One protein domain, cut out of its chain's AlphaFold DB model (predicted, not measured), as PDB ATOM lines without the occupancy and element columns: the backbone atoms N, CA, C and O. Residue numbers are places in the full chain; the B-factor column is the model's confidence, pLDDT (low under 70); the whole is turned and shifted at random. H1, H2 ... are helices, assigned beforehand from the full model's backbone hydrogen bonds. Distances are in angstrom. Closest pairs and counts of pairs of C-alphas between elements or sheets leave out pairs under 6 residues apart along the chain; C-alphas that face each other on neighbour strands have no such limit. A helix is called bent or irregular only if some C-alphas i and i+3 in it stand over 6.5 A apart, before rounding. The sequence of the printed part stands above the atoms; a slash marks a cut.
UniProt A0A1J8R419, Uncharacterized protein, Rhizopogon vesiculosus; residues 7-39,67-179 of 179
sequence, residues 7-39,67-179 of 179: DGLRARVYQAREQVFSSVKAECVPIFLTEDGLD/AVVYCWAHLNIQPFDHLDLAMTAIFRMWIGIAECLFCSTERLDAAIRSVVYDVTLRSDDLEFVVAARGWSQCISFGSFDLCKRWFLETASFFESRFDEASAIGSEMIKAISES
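Overview. This is residues 7 to 39 and 67 to 179 of the 179 residues of an uncharacterized protein of Rhizopogon vesiculosus (UniProt A0A1J8R419). The long bent helix H8 makes, with its two arms, one side of a loose, wide ring that runs on through H5, H6 and H7 and has an open middle. H8a folds back beside the end of H7 as a helical hairpin, the end of H8b meets the start of H5, and H1 and H4 form a small cluster with the H5 and H6 side of the ring. The printed part has 146 residues with eight named helices, H1 to H8 in chain order, and no named strand; its class is all helix. It is only just compact, close to loose, with a radius of gyration of the C-alphas of 17.5 A, and spans 46 by 41 by 33 A.

Along the chain. H8, residues 144 to 177, was assigned as one helix by its hydrogen bonds but is bent: C-alphas 157 and 160 are 7.5 A apart. Its arms are H8a, residues 144 to 157, 20.2 A long, and H8b, residues 160 to 177, 27.1 A long and ending at C-alpha 177 (39.014, -23.986, -13.420). H8b is irregular, with C-alphas 160 and 163 7.5 A apart. H7 is residues 122 to 140, 26.5 A; H6 residues 105 to 117, 17.9 A; H5 residues 89 to 103, 20.5 A; H4 residues 67 to 75, 12.1 A. H1, residues 7 to 21, 20.6 A, begins at C-alpha 7 (18.264, -19.487, -45.737). H2 is residues 24 to 27 and H3 residues 35 to 39.

Arrangement. H8a and H8b are about perpendicular, at 86 degrees. H7 and H8a touch as a hairpin at a shallow tilt of 32 degrees, only just short of steep, opposite ways; their closest C-alphas, Cys 138 and Cys 147, are 6.0 A apart. H8b touches H5 with residues 173 to 177 alone, closest at the C-alphas of Ile 173 and Ala 89, 5.9 A, about perpendicular at 74 degrees. H5 and H6 only just touch, only at the corner, with 3 pairs of C-alphas within 8 A, the closest Phe 102 and Leu 108, 5.7 A. H6 and H7 are close but not clearly touching, with C-alphas 115 and 122 7.7 A apart. H1 touches H4 at a steep tilt of 69 degrees, only just short of about perpendicular, the same way, closest at the C-alphas of Ala 16 and Ala 73, 5.0 A. H3 is close to but not clearly touching H8b, and H2 touches no helix. Every O i to N i+4 pair is within hydrogen-bond range in H1, H3, H4, H5, H6, H7 and H8a; in H8b 13 of 14 are, and H2 is too short for one.

Size, cuts and confidence. The C-alphas farthest apart, Ala 26 and Asp 145, are 46.5 A apart. Residues 40 to 66 are not printed, and C-alphas 39 and 67 are 22.6 A apart across the cut. The link from H4 to H5, 13 residues, is long. Residues 140 to 145 and 152 to 168 stand free. The mean pLDDT of the printed part is 79.5; residues 23 to 39, 82 to 87 and 176 to 179 are under 70.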
ATOM      1  N   ASP A   7      19.164 -20.354 -46.502       87.56
ATOM      2  CA  ASP A   7      18.264 -19.487 -45.737       87.56
ATOM      3  C   ASP A   7      17.477 -20.275 -44.688       87.56
ATOM      4  O   ASP A   7      17.400 -19.866 -43.528       87.56
ATOM      5  N   GLY A   8      16.962 -21.456 -45.038       89.00
ATOM      6  CA  GLY A   8      16.291 -22.318 -44.071       89.00
ATOM      7  C   GLY A   8      17.255 -22.929 -43.054       89.00
ATOM      8  O   GLY A   8      16.874 -23.127 -41.898       89.00
ATOM      9  N   LEU A   9      18.517 -23.198 -43.423       88.25
ATOM     10  CA  LEU A   9      19.541 -23.566 -42.439       88.25
ATOM     11  C   LEU A   9      19.797 -22.416 -41.465       88.25
ATOM     12  O   LEU A   9      19.773 -22.643 -40.258       88.25
ATOM     13  N   ARG A  10      19.982 -21.198 -41.980       90.81
ATOM     14  CA  ARG A  10      20.176 -20.000 -41.166       90.81
ATOM     15  C   ARG A  10      19.011 -19.805 -40.200       90.81
ATOM     16  O   ARG A  10      19.244 -19.712 -39.000       90.81
ATOM     17  N   ALA A  11      17.772 -19.836 -40.683       92.12
ATOM     18  CA  ALA A  11      16.587 -19.683 -39.840       92.12
ATOM     19  C   ALA A  11      16.547 -20.709 -38.693       92.12
ATOM     20  O   ALA A  11      16.349 -20.332 -37.540       92.12
ATOM     21  N   ARG A  12      16.812 -21.991 -38.983       91.31
ATOM     22  CA  ARG A  12      16.852 -23.057 -37.967       91.31
ATOM     23  C   ARG A  12      17.971 -22.866 -36.943       91.31
ATOM     24  O   ARG A  12      17.744 -23.057 -35.753       91.31
ATOM     25  N   VAL A  13      19.169 -22.490 -37.390       91.44
ATOM     26  CA  VAL A  13      20.323 -22.268 -36.501       91.44
ATOM     27  C   VAL A  13      20.086 -21.062 -35.589       91.44
ATOM     28  O   VAL A  13      20.352 -21.143 -34.394       91.44
ATOM     29  N   TYR A  14      19.527 -19.970 -36.114       92.19
ATOM     30  CA  TYR A  14      19.174 -18.800 -35.305       92.19
ATOM     31  C   TYR A  14      18.013 -19.081 -34.347       92.19
ATOM     32  O   TYR A  14      18.035 -18.616 -33.214       92.19
ATOM     33  N   GLN A  15      17.029 -19.886 -34.745       92.00
ATOM     34  CA  GLN A  15      15.990 -20.340 -33.821       92.00
ATOM     35  C   GLN A  15      16.591 -21.162 -32.671       92.00
ATOM     36  O   GLN A  15      16.258 -20.920 -31.514       92.00
ATOM     37  N   ALA A  16      17.502 -22.089 -32.979       91.75
ATOM     38  CA  ALA A  16      18.205 -22.876 -31.972       91.75
ATOM     39  C   ALA A  16      19.048 -21.991 -31.041       91.75
ATOM     40  O   ALA A  16      19.018 -22.181 -29.827       91.75
ATOM     41  N   ARG A  17      19.726 -20.974 -31.594       89.88
ATOM     42  CA  ARG A  17      20.453 -19.956 -30.823       89.88
ATOM     43  C   ARG A  17      19.553 -19.307 -29.779       89.88
ATOM     44  O   ARG A  17      19.917 -19.256 -28.611       89.88
ATOM     45  N   GLU A  18      18.393 -18.801 -30.194       89.44
ATOM     46  CA  GLU A  18      17.463 -18.147 -29.272       89.44
ATOM     47  C   GLU A  18      16.916 -19.137 -28.237       89.44
ATOM     48  O   GLU A  18      16.814 -18.802 -27.066       89.44
ATOM     49  N   GLN A  19      16.609 -20.375 -28.617       89.31
ATOM     50  CA  GLN A  19      16.083 -21.363 -27.668       89.31
ATOM     51  C   GLN A  19      17.096 -21.790 -26.598       89.31
ATOM     52  O   GLN A  19      16.699 -22.021 -25.461       89.31
ATOM     53  N   VAL A  20      18.379 -21.894 -26.953       86.44
ATOM     54  CA  VAL A  20      19.435 -22.418 -26.070       86.44
ATOM     55  C   VAL A  20      20.160 -21.310 -25.294       86.44
ATOM     56  O   VAL A  20      20.586 -21.538 -24.168       86.44
ATOM     57  N   PHE A  21      20.303 -20.112 -25.873       83.50
ATOM     58  CA  PHE A  21      21.127 -19.027 -25.311       83.50
ATOM     59  C   PHE A  21      20.343 -17.735 -24.997       83.50
ATOM     60  O   PHE A  21      20.951 -16.711 -24.686       83.50
ATOM     61  N   SER A  22      19.004 -17.720 -25.079       72.31
ATOM     62  CA  SER A  22      18.207 -16.502 -24.799       72.31
ATOM     63  C   SER A  22      18.328 -15.992 -23.363       72.31
ATOM     64  O   SER A  22      18.294 -14.779 -23.161       72.31
ATOM     65  N   SER A  23      18.501 -16.881 -22.382       58.69
ATOM     66  CA  SER A  23      18.715 -16.525 -20.972       58.69
ATOM     67  C   SER A  23      20.078 -15.870 -20.727       58.69
ATOM     68  O   SER A  23      20.202 -15.007 -19.862       58.69
ATOM     69  N   VAL A  24      21.080 -16.209 -21.538       54.41
ATOM     70  CA  VAL A  24      22.476 -15.770 -21.380       54.41
ATOM     71  C   VAL A  24      22.701 -14.332 -21.875       54.41
ATOM     72  O   VAL A  24      23.607 -13.636 -21.427       54.41
ATOM     73  N   LYS A  25      21.814 -13.812 -22.737       48.78
ATOM     74  CA  LYS A  25      21.888 -12.431 -23.256       48.78
ATOM     75  C   LYS A  25      21.791 -11.339 -22.180       48.78
ATOM     76  O   LYS A  25      22.205 -10.213 -22.450       48.78
ATOM     77  N   ALA A  26      21.231 -11.627 -21.002       42.44
ATOM     78  CA  ALA A  26      21.063 -10.642 -19.929       42.44
ATOM     79  C   ALA A  26      22.342 -10.413 -19.098       42.44
ATOM     80  O   ALA A  26      22.497  -9.349 -18.503       42.44
ATOM     81  N   GLU A  27      23.275 -11.367 -19.105       41.59
ATOM     82  CA  GLU A  27      24.491 -11.363 -18.283       41.59
ATOM     83  C   GLU A  27      25.726 -11.589 -19.160       41.59
ATOM     84  O   GLU A  27      26.570 -12.425 -18.865       41.59
ATOM     85  N   CYS A  28      25.817 -10.865 -20.282       41.59
ATOM     86  CA  CYS A  28      26.866 -11.033 -21.289       41.59
ATOM     87  C   CYS A  28      28.233 -10.508 -20.799       41.59
ATOM     88  O   CYS A  28      28.801  -9.564 -21.348       41.59
ATOM     89  N   VAL A  29      28.761 -11.122 -19.746       41.69
ATOM     90  CA  VAL A  29      30.190 -11.264 -19.507       41.69
ATOM     91  C   VAL A  29      30.550 -12.608 -20.138       41.69
ATOM     92  O   VAL A  29      29.883 -13.590 -19.834       41.69
ATOM     93  N   PRO A  30      31.536 -12.700 -21.039       47.69
ATOM     94  CA  PRO A  30      31.995 -13.993 -21.525       47.69
ATOM     95  C   PRO A  30      32.623 -14.729 -20.336       47.69
ATOM     96  O   PRO A  30      33.768 -14.469 -19.979       47.69
ATOM     97  N   ILE A  31      31.845 -15.583 -19.665       52.69
ATOM     98  CA  ILE A  31      32.285 -16.290 -18.452       52.69
ATOM     99  C   ILE A  31      33.353 -17.336 -18.807       52.69
ATOM    100  O   ILE A  31      34.149 -17.719 -17.958       52.69
ATOM    101  N   PHE A  32      33.447 -17.768 -20.066       52.91
ATOM    102  CA  PHE A  32      34.357 -18.840 -20.440       52.91
ATOM    103  C   PHE A  32      35.146 -18.511 -21.706       52.91
ATOM    104  O   PHE A  32      34.628 -18.583 -22.812       52.91
ATOM    105  N   LEU A  33      36.438 -18.234 -21.492       53.00
ATOM    106  CA  LEU A  33      37.528 -18.269 -22.471       53.00
ATOM    107  C   LEU A  33      37.531 -17.136 -23.509       53.00
ATOM    108  O   LEU A  33      36.944 -17.221 -24.585       53.00
ATOM    109  N   THR A  34      38.316 -16.097 -23.227       52.47
ATOM    110  CA  THR A  34      38.856 -15.217 -24.274       52.47
ATOM    111  C   THR A  34      39.634 -16.073 -25.283       52.47
ATOM    112  O   THR A  34      40.350 -16.984 -24.873       52.47
ATOM    113  N   GLU A  35      39.512 -15.801 -26.586       52.34
ATOM    114  CA  GLU A  35      40.150 -16.589 -27.662       52.34
ATOM    115  C   GLU A  35      41.654 -16.792 -27.485       52.34
ATOM    116  O   GLU A  35      42.164 -17.881 -27.748       52.34
ATOM    117  N   ASP A  36      42.337 -15.780 -26.945       50.97
ATOM    118  CA  ASP A  36      43.761 -15.832 -26.600       50.97
ATOM    119  C   ASP A  36      44.085 -17.025 -25.686       50.97
ATOM    120  O   ASP A  36      45.174 -17.596 -25.733       50.97
ATOM    121  N   GLY A  37      43.106 -17.421 -24.869       52.78
ATOM    122  CA  GLY A  37      43.163 -18.535 -23.945       52.78
ATOM    123  C   GLY A  37      43.005 -19.913 -24.592       52.78
ATOM    124  O   GLY A  37      43.498 -20.884 -24.028       52.78
ATOM    125  N   LEU A  38      42.345 -20.017 -25.750       55.44
ATOM    126  CA  LEU A  38      42.090 -21.281 -26.460       55.44
ATOM    127  C   LEU A  38      43.111 -21.546 -27.569       55.44
ATOM    128  O   LEU A  38      43.532 -22.690 -27.748       55.44
ATOM    129  N   ASP A  39      43.561 -20.503 -28.268       57.28
ATOM    130  CA  ASP A  39      44.532 -20.630 -29.360       57.28
ATOM    131  C   ASP A  39      45.867 -21.225 -28.883       57.28
ATOM    132  O   ASP A  39      46.497 -22.012 -29.599       57.28
ATOM    133  N   ALA A  67      25.519 -28.674 -35.307       90.50
ATOM    134  CA  ALA A  67      24.695 -29.863 -35.133       90.50
ATOM    135  C   ALA A  67      24.327 -30.107 -33.662       90.50
ATOM    136  O   ALA A  67      23.164 -30.374 -33.370       90.50
ATOM    137  N   VAL A  68      25.281 -29.979 -32.734       89.69
ATOM    138  CA  VAL A  68      25.043 -30.176 -31.295       89.69
ATOM    139  C   VAL A  68      24.024 -29.176 -30.754       89.69
ATOM    140  O   VAL A  68      23.041 -29.589 -30.139       89.69
ATOM    141  N   VAL A  69      24.190 -27.880 -31.039       90.25
ATOM    142  CA  VAL A  69      23.241 -26.852 -30.578       90.25
ATOM    143  C   VAL A  69      21.865 -27.050 -31.210       90.25
ATOM    144  O   VAL A  69      20.845 -26.913 -30.535       90.25
ATOM    145  N   TYR A  70      21.815 -27.438 -32.487       90.94
ATOM    146  CA  TYR A  70      20.554 -27.794 -33.130       90.94
ATOM    147  C   TYR A  70      19.873 -28.987 -32.442       90.94
ATOM    148  O   TYR A  70      18.661 -28.959 -32.240       90.94
ATOM    149  N   CYS A  71      20.625 -30.015 -32.039       90.69
ATOM    150  CA  CYS A  71      20.089 -31.149 -31.287       90.69
ATOM    151  C   CYS A  71      19.551 -30.731 -29.913       90.69
ATOM    152  O   CYS A  71      18.469 -31.180 -29.542       90.69
ATOM    153  N   TRP A  72      20.254 -29.862 -29.178       90.81
ATOM    154  CA  TRP A  72      19.762 -29.337 -27.900       90.81
ATOM    155  C   TRP A  72      18.431 -28.611 -28.065       90.81
ATOM    156  O   TRP A  72      17.464 -28.945 -27.384       90.81
ATOM    157  N   ALA A  73      18.350 -27.704 -29.039       91.38
ATOM    158  CA  ALA A  73      17.118 -27.001 -29.371       91.38
ATOM    159  C   ALA A  73      15.988 -27.966 -29.770       91.38
ATOM    160  O   ALA A  73      14.877 -27.881 -29.253       91.38
ATOM    161  N   HIS A  74      16.274 -28.938 -30.641       91.19
ATOM    162  CA  HIS A  74      15.277 -29.898 -31.120       91.19
ATOM    163  C   HIS A  74      14.742 -30.820 -30.014       91.19
ATOM    164  O   HIS A  74      13.572 -31.197 -30.033       91.19
ATOM    165  N   LEU A  75      15.589 -31.177 -29.046       90.56
ATOM    166  CA  LEU A  75      15.235 -32.024 -27.907       90.56
ATOM    167  C   LEU A  75      14.732 -31.224 -26.694       90.56
ATOM    168  O   LEU A  75      14.395 -31.831 -25.680       90.56
ATOM    169  N   ASN A  76      14.649 -29.891 -26.791       89.06
ATOM    170  CA  ASN A  76      14.339 -28.979 -25.684       89.06
ATOM    171  C   ASN A  76      15.258 -29.174 -24.463       89.06
ATOM    172  O   ASN A  76      14.812 -29.110 -23.319       89.06
ATOM    173  N   ILE A  77      16.543 -29.434 -24.709       86.06
ATOM    174  CA  ILE A  77      17.561 -29.569 -23.666       86.06
ATOM    175  C   ILE A  77      18.178 -28.194 -23.420       86.06
ATOM    176  O   ILE A  77      18.708 -27.581 -24.346       86.06
ATOM    177  N   GLN A  78      18.148 -27.742 -22.168       82.69
ATOM    178  CA  GLN A  78      18.868 -26.553 -21.722       82.69
ATOM    179  C   GLN A  78      20.230 -26.985 -21.164       82.69
ATOM    180  O   GLN A  78      20.286 -27.556 -20.072       82.69
ATOM    181  N   PRO A  79      21.343 -26.776 -21.896       78.62
ATOM    182  CA  PRO A  79      22.652 -27.254 -21.459       78.62
ATOM    183  C   PRO A  79      23.084 -26.606 -20.138       78.62
ATOM    184  O   PRO A  79      23.749 -27.261 -19.342       78.62
ATOM    185  N   PHE A  80      22.660 -25.364 -19.881       75.31
ATOM    186  CA  PHE A  80      22.996 -24.623 -18.666       75.31
ATOM    187  C   PHE A  80      22.255 -25.119 -17.418       75.31
ATOM    188  O   PHE A  80      22.870 -25.215 -16.364       75.31
ATOM    189  N   ASP A  81      20.995 -25.547 -17.532       72.94
ATOM    190  CA  ASP A  81      20.229 -26.078 -16.389       72.94
ATOM    191  C   ASP A  81      20.832 -27.385 -15.841       72.94
ATOM    192  O   ASP A  81      20.669 -27.742 -14.675       72.94
ATOM    193  N   HIS A  82      21.544 -28.122 -16.695       63.91
ATOM    194  CA  HIS A  82      22.224 -29.362 -16.330       63.91
ATOM    195  C   HIS A  82      23.680 -29.151 -15.893       63.91
ATOM    196  O   HIS A  82      24.286 -30.088 -15.359       63.91
ATOM    197  N   LEU A  83      24.244 -27.949 -16.080       61.50
ATOM    198  CA  LEU A  83      25.610 -27.638 -15.648       61.50
ATOM    199  C   LEU A  83      25.750 -27.749 -14.129       61.50
ATOM    200  O   LEU A  83      26.758 -28.280 -13.678       61.50
ATOM    201  N   ASP A  84      24.735 -27.365 -13.354       57.59
ATOM    202  CA  ASP A  84      24.776 -27.421 -11.884       57.59
ATOM    203  C   ASP A  84      24.911 -28.852 -11.325       57.59
ATOM    204  O   ASP A  84      25.376 -29.043 -10.200       57.59
ATOM    205  N   LEU A  85      24.537 -29.877 -12.105       54.12
ATOM    206  CA  LEU A  85      24.461 -31.270 -11.648       54.12
ATOM    207  C   LEU A  85      25.657 -32.148 -12.060       54.12
ATOM    208  O   LEU A  85      25.920 -33.155 -11.403       54.12
ATOM    209  N   ALA A  86      26.369 -31.813 -13.143       52.66
ATOM    210  CA  ALA A  86      27.396 -32.681 -13.736       52.66
ATOM    211  C   ALA A  86      28.619 -31.894 -14.248       52.66
ATOM    212  O   ALA A  86      29.033 -32.008 -15.403       52.66
ATOM    213  N   MET A  87      29.208 -31.092 -13.360       56.94
ATOM    214  CA  MET A  87      30.366 -30.240 -13.642       56.94
ATOM    215  C   MET A  87      31.651 -31.046 -13.852       56.94
ATOM    216  O   MET A  87      32.466 -31.191 -12.941       56.94
ATOM    217  N   THR A  88      31.893 -31.516 -15.071       70.00
ATOM    218  CA  THR A  88      33.273 -31.751 -15.506       70.00
ATOM    219  C   THR A  88      33.744 -30.531 -16.289       70.00
ATOM    220  O   THR A  88      33.012 -29.968 -17.106       70.00
ATOM    221  N   ALA A  89      34.975 -30.087 -16.027       70.06
ATOM    222  CA  ALA A  89      35.555 -28.914 -16.682       70.06
ATOM    223  C   ALA A  89      35.531 -29.023 -18.217       70.06
ATOM    224  O   ALA A  89      35.378 -28.023 -18.913       70.06
ATOM    225  N   ILE A  90      35.592 -30.249 -18.744       74.12
ATOM    226  CA  ILE A  90      35.484 -30.506 -20.177       74.12
ATOM    227  C   ILE A  90      34.094 -30.158 -20.728       74.12
ATOM    228  O   ILE A  90      34.016 -29.519 -21.770       74.12
ATOM    229  N   PHE A  91      32.993 -30.485 -20.037       75.81
ATOM    230  CA  PHE A  91      31.654 -30.103 -20.504       75.81
ATOM    231  C   PHE A  91      31.462 -28.586 -20.498       75.81
ATOM    232  O   PHE A  91      30.929 -28.043 -21.465       75.81
ATOM    233  N   ARG A  92      31.962 -27.899 -19.461       75.19
ATOM    234  CA  ARG A  92      31.952 -26.428 -19.412       75.19
ATOM    235  C   ARG A  92      32.698 -25.818 -20.592       75.19
ATOM    236  O   ARG A  92      32.179 -24.912 -21.230       75.19
ATOM    237  N   MET A  93      33.870 -26.355 -20.923       76.06
ATOM    238  CA  MET A  93      34.645 -25.911 -22.077       76.06
ATOM    239  C   MET A  93      33.873 -26.070 -23.392       76.06
ATOM    240  O   MET A  93      33.793 -25.127 -24.170       76.06
ATOM    241  N   TRP A  94      33.283 -27.244 -23.645       76.00
ATOM    242  CA  TRP A  94      32.511 -27.488 -24.869       76.00
ATOM    243  C   TRP A  94      31.308 -26.545 -24.993       76.00
ATOM    244  O   TRP A  94      31.038 -26.048 -26.088       76.00
ATOM    245  N   ILE A  95      30.612 -26.276 -23.883       79.81
ATOM    246  CA  ILE A  95      29.496 -25.324 -23.847       79.81
ATOM    247  C   ILE A  95      29.995 -23.894 -24.078       79.81
ATOM    248  O   ILE A  95      29.407 -23.198 -24.899       79.81
ATOM    249  N   GLY A  96      31.104 -23.488 -23.453       78.06
ATOM    250  CA  GLY A  96      31.713 -22.169 -23.657       78.06
ATOM    251  C   GLY A  96      32.133 -21.928 -25.109       78.06
ATOM    252  O   GLY A  96      31.806 -20.896 -25.682       78.06
ATOM    253  N   ILE A  97      32.758 -22.911 -25.770       78.31
ATOM    254  CA  ILE A  97      33.115 -22.796 -27.198       78.31
ATOM    255  C   ILE A  97      31.857 -22.648 -28.069       78.31
ATOM    256  O   ILE A  97      31.822 -21.818 -28.982       78.31
ATOM    257  N   ALA A  98      30.811 -23.434 -27.787       84.06
ATOM    258  CA  ALA A  98      29.538 -23.312 -28.491       84.06
ATOM    259  C   ALA A  98      28.912 -21.926 -28.268       84.06
ATOM    260  O   ALA A  98      28.444 -21.301 -29.216       84.06
ATOM    261  N   GLU A  99      28.954 -21.410 -27.044       81.94
ATOM    262  CA  GLU A  99      28.475 -20.076 -26.705       81.94
ATOM    263  C   GLU A  99      29.249 -18.984 -27.459       81.94
ATOM    264  O   GLU A  99      28.628 -18.144 -28.107       81.94
ATOM    265  N   CYS A 100      30.585 -19.023 -27.484       77.88
ATOM    266  CA  CYS A 100      31.405 -18.059 -28.227       77.88
ATOM    267  C   CYS A 100      31.036 -18.007 -29.719       77.88
ATOM    268  O   CYS A 100      30.951 -16.923 -30.310       77.88
ATOM    269  N   LEU A 101      30.780 -19.169 -30.331       83.00
ATOM    270  CA  LEU A 101      30.345 -19.260 -31.725       83.00
ATOM    271  C   LEU A 101      28.945 -18.666 -31.930       83.00
ATOM    272  O   LEU A 101      28.716 -17.956 -32.908       83.00
ATOM    273  N   PHE A 102      28.007 -18.957 -31.028       85.50
ATOM    274  CA  PHE A 102      26.597 -18.593 -31.179       85.50
ATOM    275  C   PHE A 102      26.262 -17.181 -30.681       85.50
ATOM    276  O   PHE A 102      25.293 -16.589 -31.156       85.50
ATOM    277  N   CYS A 103      27.053 -16.599 -29.780       81.25
ATOM    278  CA  CYS A 103      26.873 -15.229 -29.296       81.25
ATOM    279  C   CYS A 103      27.303 -14.184 -30.337       81.25
ATOM    280  O   CYS A 103      26.658 -13.139 -30.460       81.25
ATOM    281  N   SER A 104      28.319 -14.480 -31.153       81.88
ATOM    282  CA  SER A 104      28.741 -13.604 -32.251       81.88
ATOM    283  C   SER A 104      27.961 -13.891 -33.535       81.88
ATOM    284  O   SER A 104      28.142 -14.915 -34.190       81.88
ATOM    285  N   THR A 105      27.124 -12.936 -33.943       85.88
ATOM    286  CA  THR A 105      26.375 -12.992 -35.212       85.88
ATOM    287  C   THR A 105      27.310 -13.120 -36.421       85.88
ATOM    288  O   THR A 105      27.019 -13.876 -37.342       85.88
ATOM    289  N   GLU A 106      28.452 -12.429 -36.402       83.56
ATOM    290  CA  GLU A 106      29.445 -12.461 -37.483       83.56
ATOM    291  C   GLU A 106      30.064 -13.855 -37.645       83.56
ATOM    292  O   GLU A 106      30.128 -14.384 -38.757       83.56
ATOM    293  N   ARG A 107      30.468 -14.485 -36.533       81.69
ATOM    294  CA  ARG A 107      31.055 -15.835 -36.535       81.69
ATOM    295  C   ARG A 107      30.039 -16.888 -36.941       81.69
ATOM    296  O   ARG A 107      30.350 -17.757 -37.755       81.69
ATOM    297  N   LEU A 108      28.823 -16.789 -36.410       86.50
ATOM    298  CA  LEU A 108      27.744 -17.713 -36.732       86.50
ATOM    299  C   LEU A 108      27.394 -17.659 -38.226       86.50
ATOM    300  O   LEU A 108      27.258 -18.696 -38.872       86.50
ATOM    301  N   ASP A 109      27.317 -16.457 -38.798       88.06
ATOM    302  CA  ASP A 109      27.073 -16.269 -40.227       88.06
ATOM    303  C   ASP A 109      28.215 -16.798 -41.094       88.06
ATOM    304  O   ASP A 109      27.959 -17.426 -42.126       88.06
ATOM    305  N   ALA A 110      29.465 -16.583 -40.676       86.38
ATOM    306  CA  ALA A 110      30.630 -17.126 -41.362       86.38
ATOM    307  C   ALA A 110      30.617 -18.665 -41.366       86.38
ATOM    308  O   ALA A 110      30.826 -19.270 -42.421       86.38
ATOM    309  N   ALA A 111      30.293 -19.297 -40.234       87.00
ATOM    310  CA  ALA A 111      30.174 -20.751 -40.123       87.00
ATOM    311  C   ALA A 111      29.045 -21.306 -41.009       87.00
ATOM    312  O   ALA A 111      29.267 -22.223 -41.798       87.00
ATOM    313  N   ILE A 112      27.848 -20.703 -40.967       88.38
ATOM    314  CA  ILE A 112      26.721 -21.105 -41.829       88.38
ATOM    315  C   ILE A 112      27.100 -20.975 -43.308       88.38
ATOM    316  O   ILE A 112      26.825 -21.875 -44.104       88.38
ATOM    317  N   ARG A 113      27.747 -19.869 -43.693       87.38
ATOM    318  CA  ARG A 113      28.187 -19.649 -45.073       87.38
ATOM    319  C   ARG A 113      29.219 -20.689 -45.502       87.38
ATOM    320  O   ARG A 113      29.103 -21.212 -46.608       87.38
ATOM    321  N   SER A 114      30.191 -20.990 -44.642       86.38
ATOM    322  CA  SER A 114      31.215 -22.007 -44.891       86.38
ATOM    323  C   SER A 114      30.572 -23.372 -45.141       86.38
ATOM    324  O   SER A 114      30.750 -23.943 -46.209       86.38
ATOM    325  N   VAL A 115      29.690 -23.827 -44.254       85.12
ATOM    326  CA  VAL A 115      28.997 -25.120 -44.391       85.12
ATOM    327  C   VAL A 115      28.172 -25.242 -45.682       85.12
ATOM    328  O   VAL A 115      28.031 -26.326 -46.248       85.12
ATOM    329  N   VAL A 116      27.566 -24.150 -46.153       85.69
ATOM    330  CA  VAL A 116      26.701 -24.187 -47.346       85.69
ATOM    331  C   VAL A 116      27.515 -24.094 -48.639       85.69
ATOM    332  O   VAL A 116      27.236 -24.814 -49.605       85.69
ATOM    333  N   TYR A 117      28.505 -23.202 -48.675       85.19
ATOM    334  CA  TYR A 117      29.150 -22.779 -49.918       85.19
ATOM    335  C   TYR A 117      30.612 -23.205 -50.049       85.19
ATOM    336  O   TYR A 117      31.119 -23.233 -51.171       85.19
ATOM    337  N   ASP A 118      31.292 -23.544 -48.956       85.25
ATOM    338  CA  ASP A 118      32.689 -23.954 -49.009       85.25
ATOM    339  C   ASP A 118      32.808 -25.403 -49.489       85.25
ATOM    340  O   ASP A 118      32.511 -26.370 -48.789       85.25
ATOM    341  N   VAL A 119      33.243 -25.558 -50.735       84.69
ATOM    342  CA  VAL A 119      33.440 -26.871 -51.351       84.69
ATOM    343  C   VAL A 119      34.674 -27.593 -50.820       84.69
ATOM    344  O   VAL A 119      34.747 -28.812 -50.949       84.69
ATOM    345  N   THR A 120      35.628 -26.868 -50.230       85.19
ATOM    346  CA  THR A 120      36.891 -27.444 -49.752       85.19
ATOM    347  C   THR A 120      36.689 -28.286 -48.496       85.19
ATOM    348  O   THR A 120      37.402 -29.266 -48.298       85.19
ATOM    349  N   LEU A 121      35.660 -27.963 -47.706       82.31
ATOM    350  CA  LEU A 121      35.327 -28.642 -46.452       82.31
ATOM    351  C   LEU A 121      34.289 -29.755 -46.617       82.31
ATOM    352  O   LEU A 121      34.096 -30.553 -45.708       82.31
ATOM    353  N   ARG A 122      33.660 -29.878 -47.794       84.56
ATOM    354  CA  ARG A 122      32.599 -30.872 -48.037       84.56
ATOM    355  C   ARG A 122      33.026 -32.311 -47.792       84.56
ATOM    356  O   ARG A 122      32.186 -33.112 -47.403       84.56
ATOM    357  N   SER A 123      34.285 -32.647 -48.072       86.50
ATOM    358  CA  SER A 123      34.795 -33.997 -47.814       86.50
ATOM    359  C   SER A 123      34.804 -34.283 -46.315       86.50
ATOM    360  O   SER A 123      34.256 -35.292 -45.886       86.50
ATOM    361  N   ASP A 124      35.360 -33.364 -45.525       86.00
ATOM    362  CA  ASP A 124      35.445 -33.489 -44.070       86.00
ATOM    363  C   ASP A 124      34.032 -33.480 -43.438       86.00
ATOM    364  O   ASP A 124      33.715 -34.315 -42.589       86.00
ATOM    365  N   ASP A 125      33.139 -32.610 -43.924       87.12
ATOM    366  CA  ASP A 125      31.737 -32.539 -43.491       87.12
ATOM    367  C   ASP A 125      30.949 -33.817 -43.825       87.12
ATOM    368  O   ASP A 125      30.113 -34.272 -43.036       87.12
ATOM    369  N   LEU A 126      31.199 -34.416 -44.995       87.50
ATOM    370  CA  LEU A 126      30.565 -35.670 -45.395       87.50
ATOM    371  C   LEU A 126      31.020 -36.819 -44.496       87.50
ATOM    372  O   LEU A 126      30.173 -37.574 -44.020       87.50
ATOM    373  N   GLU A 127      32.322 -36.925 -44.228       89.81
ATOM    374  CA  GLU A 127      32.868 -37.930 -43.314       89.81
ATOM    375  C   GLU A 127      32.289 -37.775 -41.903       89.81
ATOM    376  O   GLU A 127      31.889 -38.766 -41.290       89.81
ATOM    377  N   PHE A 128      32.124 -36.540 -41.413       89.19
ATOM    378  CA  PHE A 128      31.432 -36.287 -40.146       89.19
ATOM    379  C   PHE A 128      29.996 -36.834 -40.149       89.19
ATOM    380  O   PHE A 128      29.595 -37.535 -39.216       89.19
ATOM    381  N   VAL A 129      29.215 -36.564 -41.201       89.88
ATOM    382  CA  VAL A 129      27.831 -37.056 -41.318       89.88
ATOM    383  C   VAL A 129      27.784 -38.586 -41.404       89.88
ATOM    384  O   VAL A 129      26.919 -39.210 -40.782       89.88
ATOM    385  N   VAL A 130      28.703 -39.202 -42.152       91.00
ATOM    386  CA  VAL A 130      28.818 -40.663 -42.270       91.00
ATOM    387  C   VAL A 130      29.163 -41.284 -40.917       91.00
ATOM    388  O   VAL A 130      28.480 -42.218 -40.492       91.00
ATOM    389  N   ALA A 131      30.145 -40.730 -40.202       90.38
ATOM    390  CA  ALA A 131      30.535 -41.190 -38.874       90.38
ATOM    391  C   ALA A 131      29.380 -41.064 -37.869       90.38
ATOM    392  O   ALA A 131      29.038 -42.037 -37.194       90.38
ATOM    393  N   ALA A 132      28.717 -39.903 -37.808       90.25
ATOM    394  CA  ALA A 132      27.570 -39.675 -36.928       90.25
ATOM    395  C   ALA A 132      26.423 -40.663 -37.207       90.25
ATOM    396  O   ALA A 132      25.820 -41.216 -36.282       90.25
ATOM    397  N   ARG A 133      26.150 -40.947 -38.487       90.44
ATOM    398  CA  ARG A 133      25.168 -41.962 -38.887       90.44
ATOM    399  C   ARG A 133      25.593 -43.365 -38.463       90.44
ATOM    400  O   ARG A 133      24.749 -44.119 -37.983       90.44
ATOM    401  N   GLY A 134      26.870 -43.705 -38.613       88.88
ATOM    402  CA  GLY A 134      27.423 -44.977 -38.160       88.88
ATOM    403  C   GLY A 134      27.207 -45.194 -36.660       88.88
ATOM    404  O   GLY A 134      26.676 -46.228 -36.255       88.88
ATOM    405  N   TRP A 135      27.514 -44.184 -35.840       88.88
ATOM    406  CA  TRP A 135      27.267 -44.225 -34.394       88.88
ATOM    407  C   TRP A 135      25.780 -44.389 -34.064       88.88
ATOM    408  O   TRP A 135      25.415 -45.234 -33.245       88.88
ATOM    409  N   SER A 136      24.902 -43.647 -34.745       89.06
ATOM    410  CA  SER A 136      23.448 -43.772 -34.581       89.06
ATOM    411  C   SER A 136      22.940 -45.182 -34.908       89.06
ATOM    412  O   SER A 136      22.126 -45.738 -34.167       89.06
ATOM    413  N   GLN A 137      23.447 -45.796 -35.980       88.38
ATOM    414  CA  GLN A 137      23.114 -47.173 -36.342       88.38
ATOM    415  C   GLN A 137      23.608 -48.161 -35.289       88.38
ATOM    416  O   GLN A 137      22.836 -49.012 -34.853       88.38
ATOM    417  N   CYS A 138      24.857 -48.020 -34.838       86.06
ATOM    418  CA  CYS A 138      25.432 -48.864 -33.795       86.06
ATOM    419  C   CYS A 138      24.572 -48.870 -32.521       86.06
ATOM    420  O   CYS A 138      24.295 -49.934 -31.967       86.06
ATOM    421  N   ILE A 139      24.104 -47.695 -32.090       86.88
ATOM    422  CA  ILE A 139      23.216 -47.557 -30.928       86.88
ATOM    423  C   ILE A 139      21.846 -48.188 -31.212       86.88
ATOM    424  O   ILE A 139      21.329 -48.932 -30.384       86.88
ATOM    425  N   SER A 140      21.282 -47.950 -32.400       88.31
ATOM    426  CA  SER A 140      19.960 -48.466 -32.786       88.31
ATOM    427  C   SER A 140      19.904 -49.996 -32.845       88.31
ATOM    428  O   SER A 140      18.861 -50.581 -32.565       88.31
ATOM    429  N   PHE A 141      21.015 -50.660 -33.180       88.69
ATOM    430  CA  PHE A 141      21.111 -52.123 -33.156       88.69
ATOM    431  C   PHE A 141      21.126 -52.717 -31.739       88.69
ATOM    432  O   PHE A 141      20.931 -53.922 -31.594       88.69
ATOM    433  N   GLY A 142      21.385 -51.918 -30.698       86.88
ATOM    434  CA  GLY A 142      21.396 -52.380 -29.306       86.88
ATOM    435  C   GLY A 142      22.525 -53.363 -28.962       86.88
ATOM    436  O   GLY A 142      22.506 -53.972 -27.894       86.88
ATOM    437  N   SER A 143      23.514 -53.539 -29.847       88.06
ATOM    438  CA  SER A 143      24.653 -54.429 -29.615       88.06
ATOM    439  C   SER A 143      25.759 -53.700 -28.856       88.06
ATOM    440  O   SER A 143      26.471 -52.860 -29.412       88.06
ATOM    441  N   PHE A 144      25.936 -54.058 -27.584       89.06
ATOM    442  CA  PHE A 144      27.026 -53.521 -26.772       89.06
ATOM    443  C   PHE A 144      28.405 -53.879 -27.347       89.06
ATOM    444  O   PHE A 144      29.294 -53.031 -27.371       89.06
ATOM    445  N   ASP A 145      28.574 -55.096 -27.871       89.75
ATOM    446  CA  ASP A 145      29.846 -55.548 -28.448       89.75
ATOM    447  C   ASP A 145      30.260 -54.725 -29.669       89.75
ATOM    448  O   ASP A 145      31.441 -54.406 -29.827       89.75
ATOM    449  N   LEU A 146      29.298 -54.350 -30.519       86.88
ATOM    450  CA  LEU A 146      29.565 -53.499 -31.676       86.88
ATOM    451  C   LEU A 146      29.999 -52.096 -31.236       86.88
ATOM    452  O   LEU A 146      31.010 -51.592 -31.721       86.88
ATOM    453  N   CYS A 147      29.290 -51.518 -30.261       88.88
ATOM    454  CA  CYS A 147      29.618 -50.211 -29.695       88.88
ATOM    455  C   CYS A 147      31.015 -50.211 -29.064       88.88
ATOM    456  O   CYS A 147      31.843 -49.348 -29.357       88.88
ATOM    457  N   LYS A 148      31.315 -51.240 -28.263       91.56
ATOM    458  CA  LYS A 148      32.623 -51.424 -27.634       91.56
ATOM    459  C   LYS A 148      33.736 -51.549 -28.671       91.56
ATOM    460  O   LYS A 148      34.779 -50.927 -28.503       91.56
ATOM    461  N   ARG A 149      33.536 -52.340 -29.730       90.69
ATOM    462  CA  ARG A 149      34.542 -52.515 -30.785       90.69
ATOM    463  C   ARG A 149      34.854 -51.193 -31.481       90.69
ATOM    464  O   ARG A 149      36.015 -50.812 -31.528       90.69
ATOM    465  N   TRP A 150      33.830 -50.479 -31.945       89.56
ATOM    466  CA  TRP A 150      34.000 -49.179 -32.603       89.56
ATOM    467  C   TRP A 150      34.685 -48.149 -31.708       89.56
ATOM    468  O   TRP A 150      35.560 -47.410 -32.161       89.56
ATOM    469  N   PHE A 151      34.327 -48.128 -30.423       91.12
ATOM    470  CA  PHE A 151      34.974 -47.263 -29.447       91.12
ATOM    471  C   PHE A 151      36.464 -47.591 -29.299       91.12
ATOM    472  O   PHE A 151      37.295 -46.691 -29.374       91.12
ATOM    473  N   LEU A 152      36.812 -48.870 -29.127       93.44
ATOM    474  CA  LEU A 152      38.201 -49.299 -28.943       93.44
ATOM    475  C   LEU A 152      39.058 -49.092 -30.198       93.44
ATOM    476  O   LEU A 152      40.207 -48.683 -30.078       93.44
ATOM    477  N   GLU A 153      38.509 -49.326 -31.390       91.88
ATOM    478  CA  GLU A 153      39.194 -49.045 -32.659       91.88
ATOM    479  C   GLU A 153      39.479 -47.545 -32.812       91.88
ATOM    480  O   GLU A 153      40.605 -47.154 -33.123       91.88
ATOM    481  N   THR A 154      38.489 -46.698 -32.512       90.31
ATOM    482  CA  THR A 154      38.668 -45.238 -32.515       90.31
ATOM    483  C   THR A 154      39.704 -44.806 -31.476       90.31
ATOM    484  O   THR A 154      40.560 -43.978 -31.772       90.31
ATOM    485  N   ALA A 155      39.676 -45.383 -30.270       90.75
ATOM    486  CA  ALA A 155      40.662 -45.093 -29.233       90.75
ATOM    487  C   ALA A 155      42.083 -45.486 -29.674       90.75
ATOM    488  O   ALA A 155      42.999 -44.681 -29.542       90.75
ATOM    489  N   SER A 156      42.258 -46.671 -30.265       93.31
ATOM    490  CA  SER A 156      43.563 -47.138 -30.754       93.31
ATOM    491  C   SER A 156      44.145 -46.219 -31.835       93.31
ATOM    492  O   SER A 156      45.341 -45.945 -31.835       93.31
ATOM    493  N   PHE A 157      43.306 -45.648 -32.706       90.31
ATOM    494  CA  PHE A 157      43.754 -44.656 -33.689       90.31
ATOM    495  C   PHE A 157      44.396 -43.413 -33.044       90.31
ATOM    496  O   PHE A 157      45.347 -42.851 -33.589       90.31
ATOM    497  N   PHE A 158      43.895 -42.982 -31.883       87.50
ATOM    498  CA  PHE A 158      44.408 -41.817 -31.159       87.50
ATOM    499  C   PHE A 158      45.489 -42.151 -30.124       87.50
ATOM    500  O   PHE A 158      46.052 -41.228 -29.538       87.50
ATOM    501  N   GLU A 159      45.822 -43.428 -29.931       90.00
ATOM    502  CA  GLU A 159      46.695 -43.903 -28.853       90.00
ATOM    503  C   GLU A 159      48.060 -43.212 -28.846       90.00
ATOM    504  O   GLU A 159      48.526 -42.745 -27.809       90.00
ATOM    505  N   SER A 160      48.653 -43.016 -30.027       89.25
ATOM    506  CA  SER A 160      49.948 -42.341 -30.158       89.25
ATOM    507  C   SER A 160      49.928 -40.861 -29.754       89.25
ATOM    508  O   SER A 160      50.982 -40.236 -29.690       89.25
ATOM    509  N   ARG A 161      48.743 -40.264 -29.579       86.12
ATOM    510  CA  ARG A 161      48.539 -38.851 -29.230       86.12
ATOM    511  C   ARG A 161      47.996 -38.672 -27.817       86.12
ATOM    512  O   ARG A 161      47.779 -37.534 -27.412       86.12
ATOM    513  N   PHE A 162      47.761 -39.752 -27.071       84.69
ATOM    514  CA  PHE A 162      47.166 -39.668 -25.739       84.69
ATOM    515  C   PHE A 162      48.027 -38.890 -24.756       84.69
ATOM    516  O   PHE A 162      47.477 -38.067 -24.033       84.69
ATOM    517  N   ASP A 163      49.344 -39.084 -24.759       83.38
ATOM    518  CA  ASP A 163      50.232 -38.387 -23.825       83.38
ATOM    519  C   ASP A 163      50.231 -36.871 -24.078       83.38
ATOM    520  O   ASP A 163      50.017 -36.082 -23.157       83.38
ATOM    521  N   GLU A 164      50.379 -36.461 -25.343       82.75
ATOM    522  CA  GLU A 164      50.336 -35.051 -25.753       82.75
ATOM    523  C   GLU A 164      48.959 -34.428 -25.467       82.75
ATOM    524  O   GLU A 164      48.865 -33.374 -24.842       82.75
ATOM    525  N   ALA A 165      47.876 -35.103 -25.869       80.50
ATOM    526  CA  ALA A 165      46.516 -34.610 -25.676       80.50
ATOM    527  C   ALA A 165      46.115 -34.550 -24.195       80.50
ATOM    528  O   ALA A 165      45.395 -33.638 -23.797       80.50
ATOM    529  N   SER A 166      46.590 -35.488 -23.369       81.31
ATOM    530  CA  SER A 166      46.317 -35.495 -21.928       81.31
ATOM    531  C   SER A 166      47.065 -34.377 -21.211       81.31
ATOM    532  O   SER A 166      46.492 -33.748 -20.320       81.31
ATOM    533  N   ALA A 167      48.311 -34.096 -21.606       81.62
ATOM    534  CA  ALA A 167      49.087 -32.985 -21.063       81.62
ATOM    535  C   ALA A 167      48.422 -31.637 -21.387       81.62
ATOM    536  O   ALA A 167      48.059 -30.900 -20.471       81.62
ATOM    537  N   ILE A 168      48.152 -31.377 -22.673       78.69
ATOM    538  CA  ILE A 168      47.496 -30.143 -23.138       78.69
ATOM    539  C   ILE A 168      46.091 -30.010 -22.533       78.69
ATOM    540  O   ILE A 168      45.716 -28.950 -22.035       78.69
ATOM    541  N   GLY A 169      45.310 -31.095 -22.524       75.06
ATOM    542  CA  GLY A 169      43.961 -31.103 -21.964       75.06
ATOM    543  C   GLY A 169      43.935 -30.798 -20.466       75.06
ATOM    544  O   GLY A 169      43.058 -30.066 -20.010       75.06
ATOM    545  N   SER A 170      44.911 -31.303 -19.706       78.44
ATOM    546  CA  SER A 170      45.028 -31.029 -18.267       78.44
ATOM    547  C   SER A 170      45.398 -29.573 -17.987       78.44
ATOM    548  O   SER A 170      44.831 -28.967 -17.078       78.44
ATOM    549  N   GLU A 171      46.309 -28.993 -18.773       78.00
ATOM    550  CA  GLU A 171      46.681 -27.576 -18.655       78.00
ATOM    551  C   GLU A 171      45.512 -26.650 -19.000       78.00
ATOM    552  O   GLU A 171      45.218 -25.718 -18.249       78.00
ATOM    553  N   MET A 172      44.782 -26.957 -20.072       72.12
ATOM    554  CA  MET A 172      43.599 -26.204 -20.480       72.12
ATOM    555  C   MET A 172      42.483 -26.279 -19.427       72.12
ATOM    556  O   MET A 172      41.910 -25.257 -19.054       72.12
ATOM    557  N   ILE A 173      42.201 -27.473 -18.891       72.50
ATOM    558  CA  ILE A 173      41.216 -27.658 -17.814       72.50
ATOM    559  C   ILE A 173      41.614 -26.872 -16.560       72.50
ATOM    560  O   ILE A 173      40.750 -26.269 -15.919       72.50
ATOM    561  N   LYS A 174      42.905 -26.858 -16.214       76.50
ATOM    562  CA  LYS A 174      43.413 -26.101 -15.069       76.50
ATOM    563  C   LYS A 174      43.190 -24.598 -15.255       76.50
ATOM    564  O   LYS A 174      42.630 -23.970 -14.364       76.50
ATOM    565  N   ALA A 175      43.521 -24.055 -16.426       70.31
ATOM    566  CA  ALA A 175      43.289 -22.646 -16.745       70.31
ATOM    567  C   ALA A 175      41.797 -22.260 -16.665       70.31
ATOM    568  O   ALA A 175      41.454 -21.213 -16.123       70.31
ATOM    569  N   ILE A 176      40.903 -23.135 -17.141       63.41
ATOM    570  CA  ILE A 176      39.443 -22.929 -17.097       63.41
ATOM    571  C   ILE A 176      38.889 -23.002 -15.671       63.41
ATOM    572  O   ILE A 176      37.908 -22.339 -15.361       63.41
ATOM    573  N   SER A 177      39.474 -23.833 -14.804       64.19
ATOM    574  CA  SER A 177      39.014 -23.986 -13.420       64.19
ATOM    575  C   SER A 177      39.508 -22.881 -12.482       64.19
ATOM    576  O   SER A 177      38.967 -22.752 -11.384       64.19
ATOM    577  N   GLU A 178      40.562 -22.164 -12.865       63.16
ATOM    578  CA  GLU A 178      41.175 -21.080 -12.085       63.16
ATOM    579  C   GLU A 178      40.666 -19.683 -12.501       63.16
ATOM    580  O   GLU A 178      41.023 -18.700 -11.849       63.16
ATOM    581  N   SER A 179      39.842 -19.605 -13.557       51.22
ATOM    582  CA  SER A 179      39.170 -18.393 -14.062       51.22
ATOM    583  C   SER A 179      37.781 -18.225 -13.446       51.22
ATOM    584  O   SER A 179      37.429 -17.070 -13.122       51.22
TER     585      SER A 179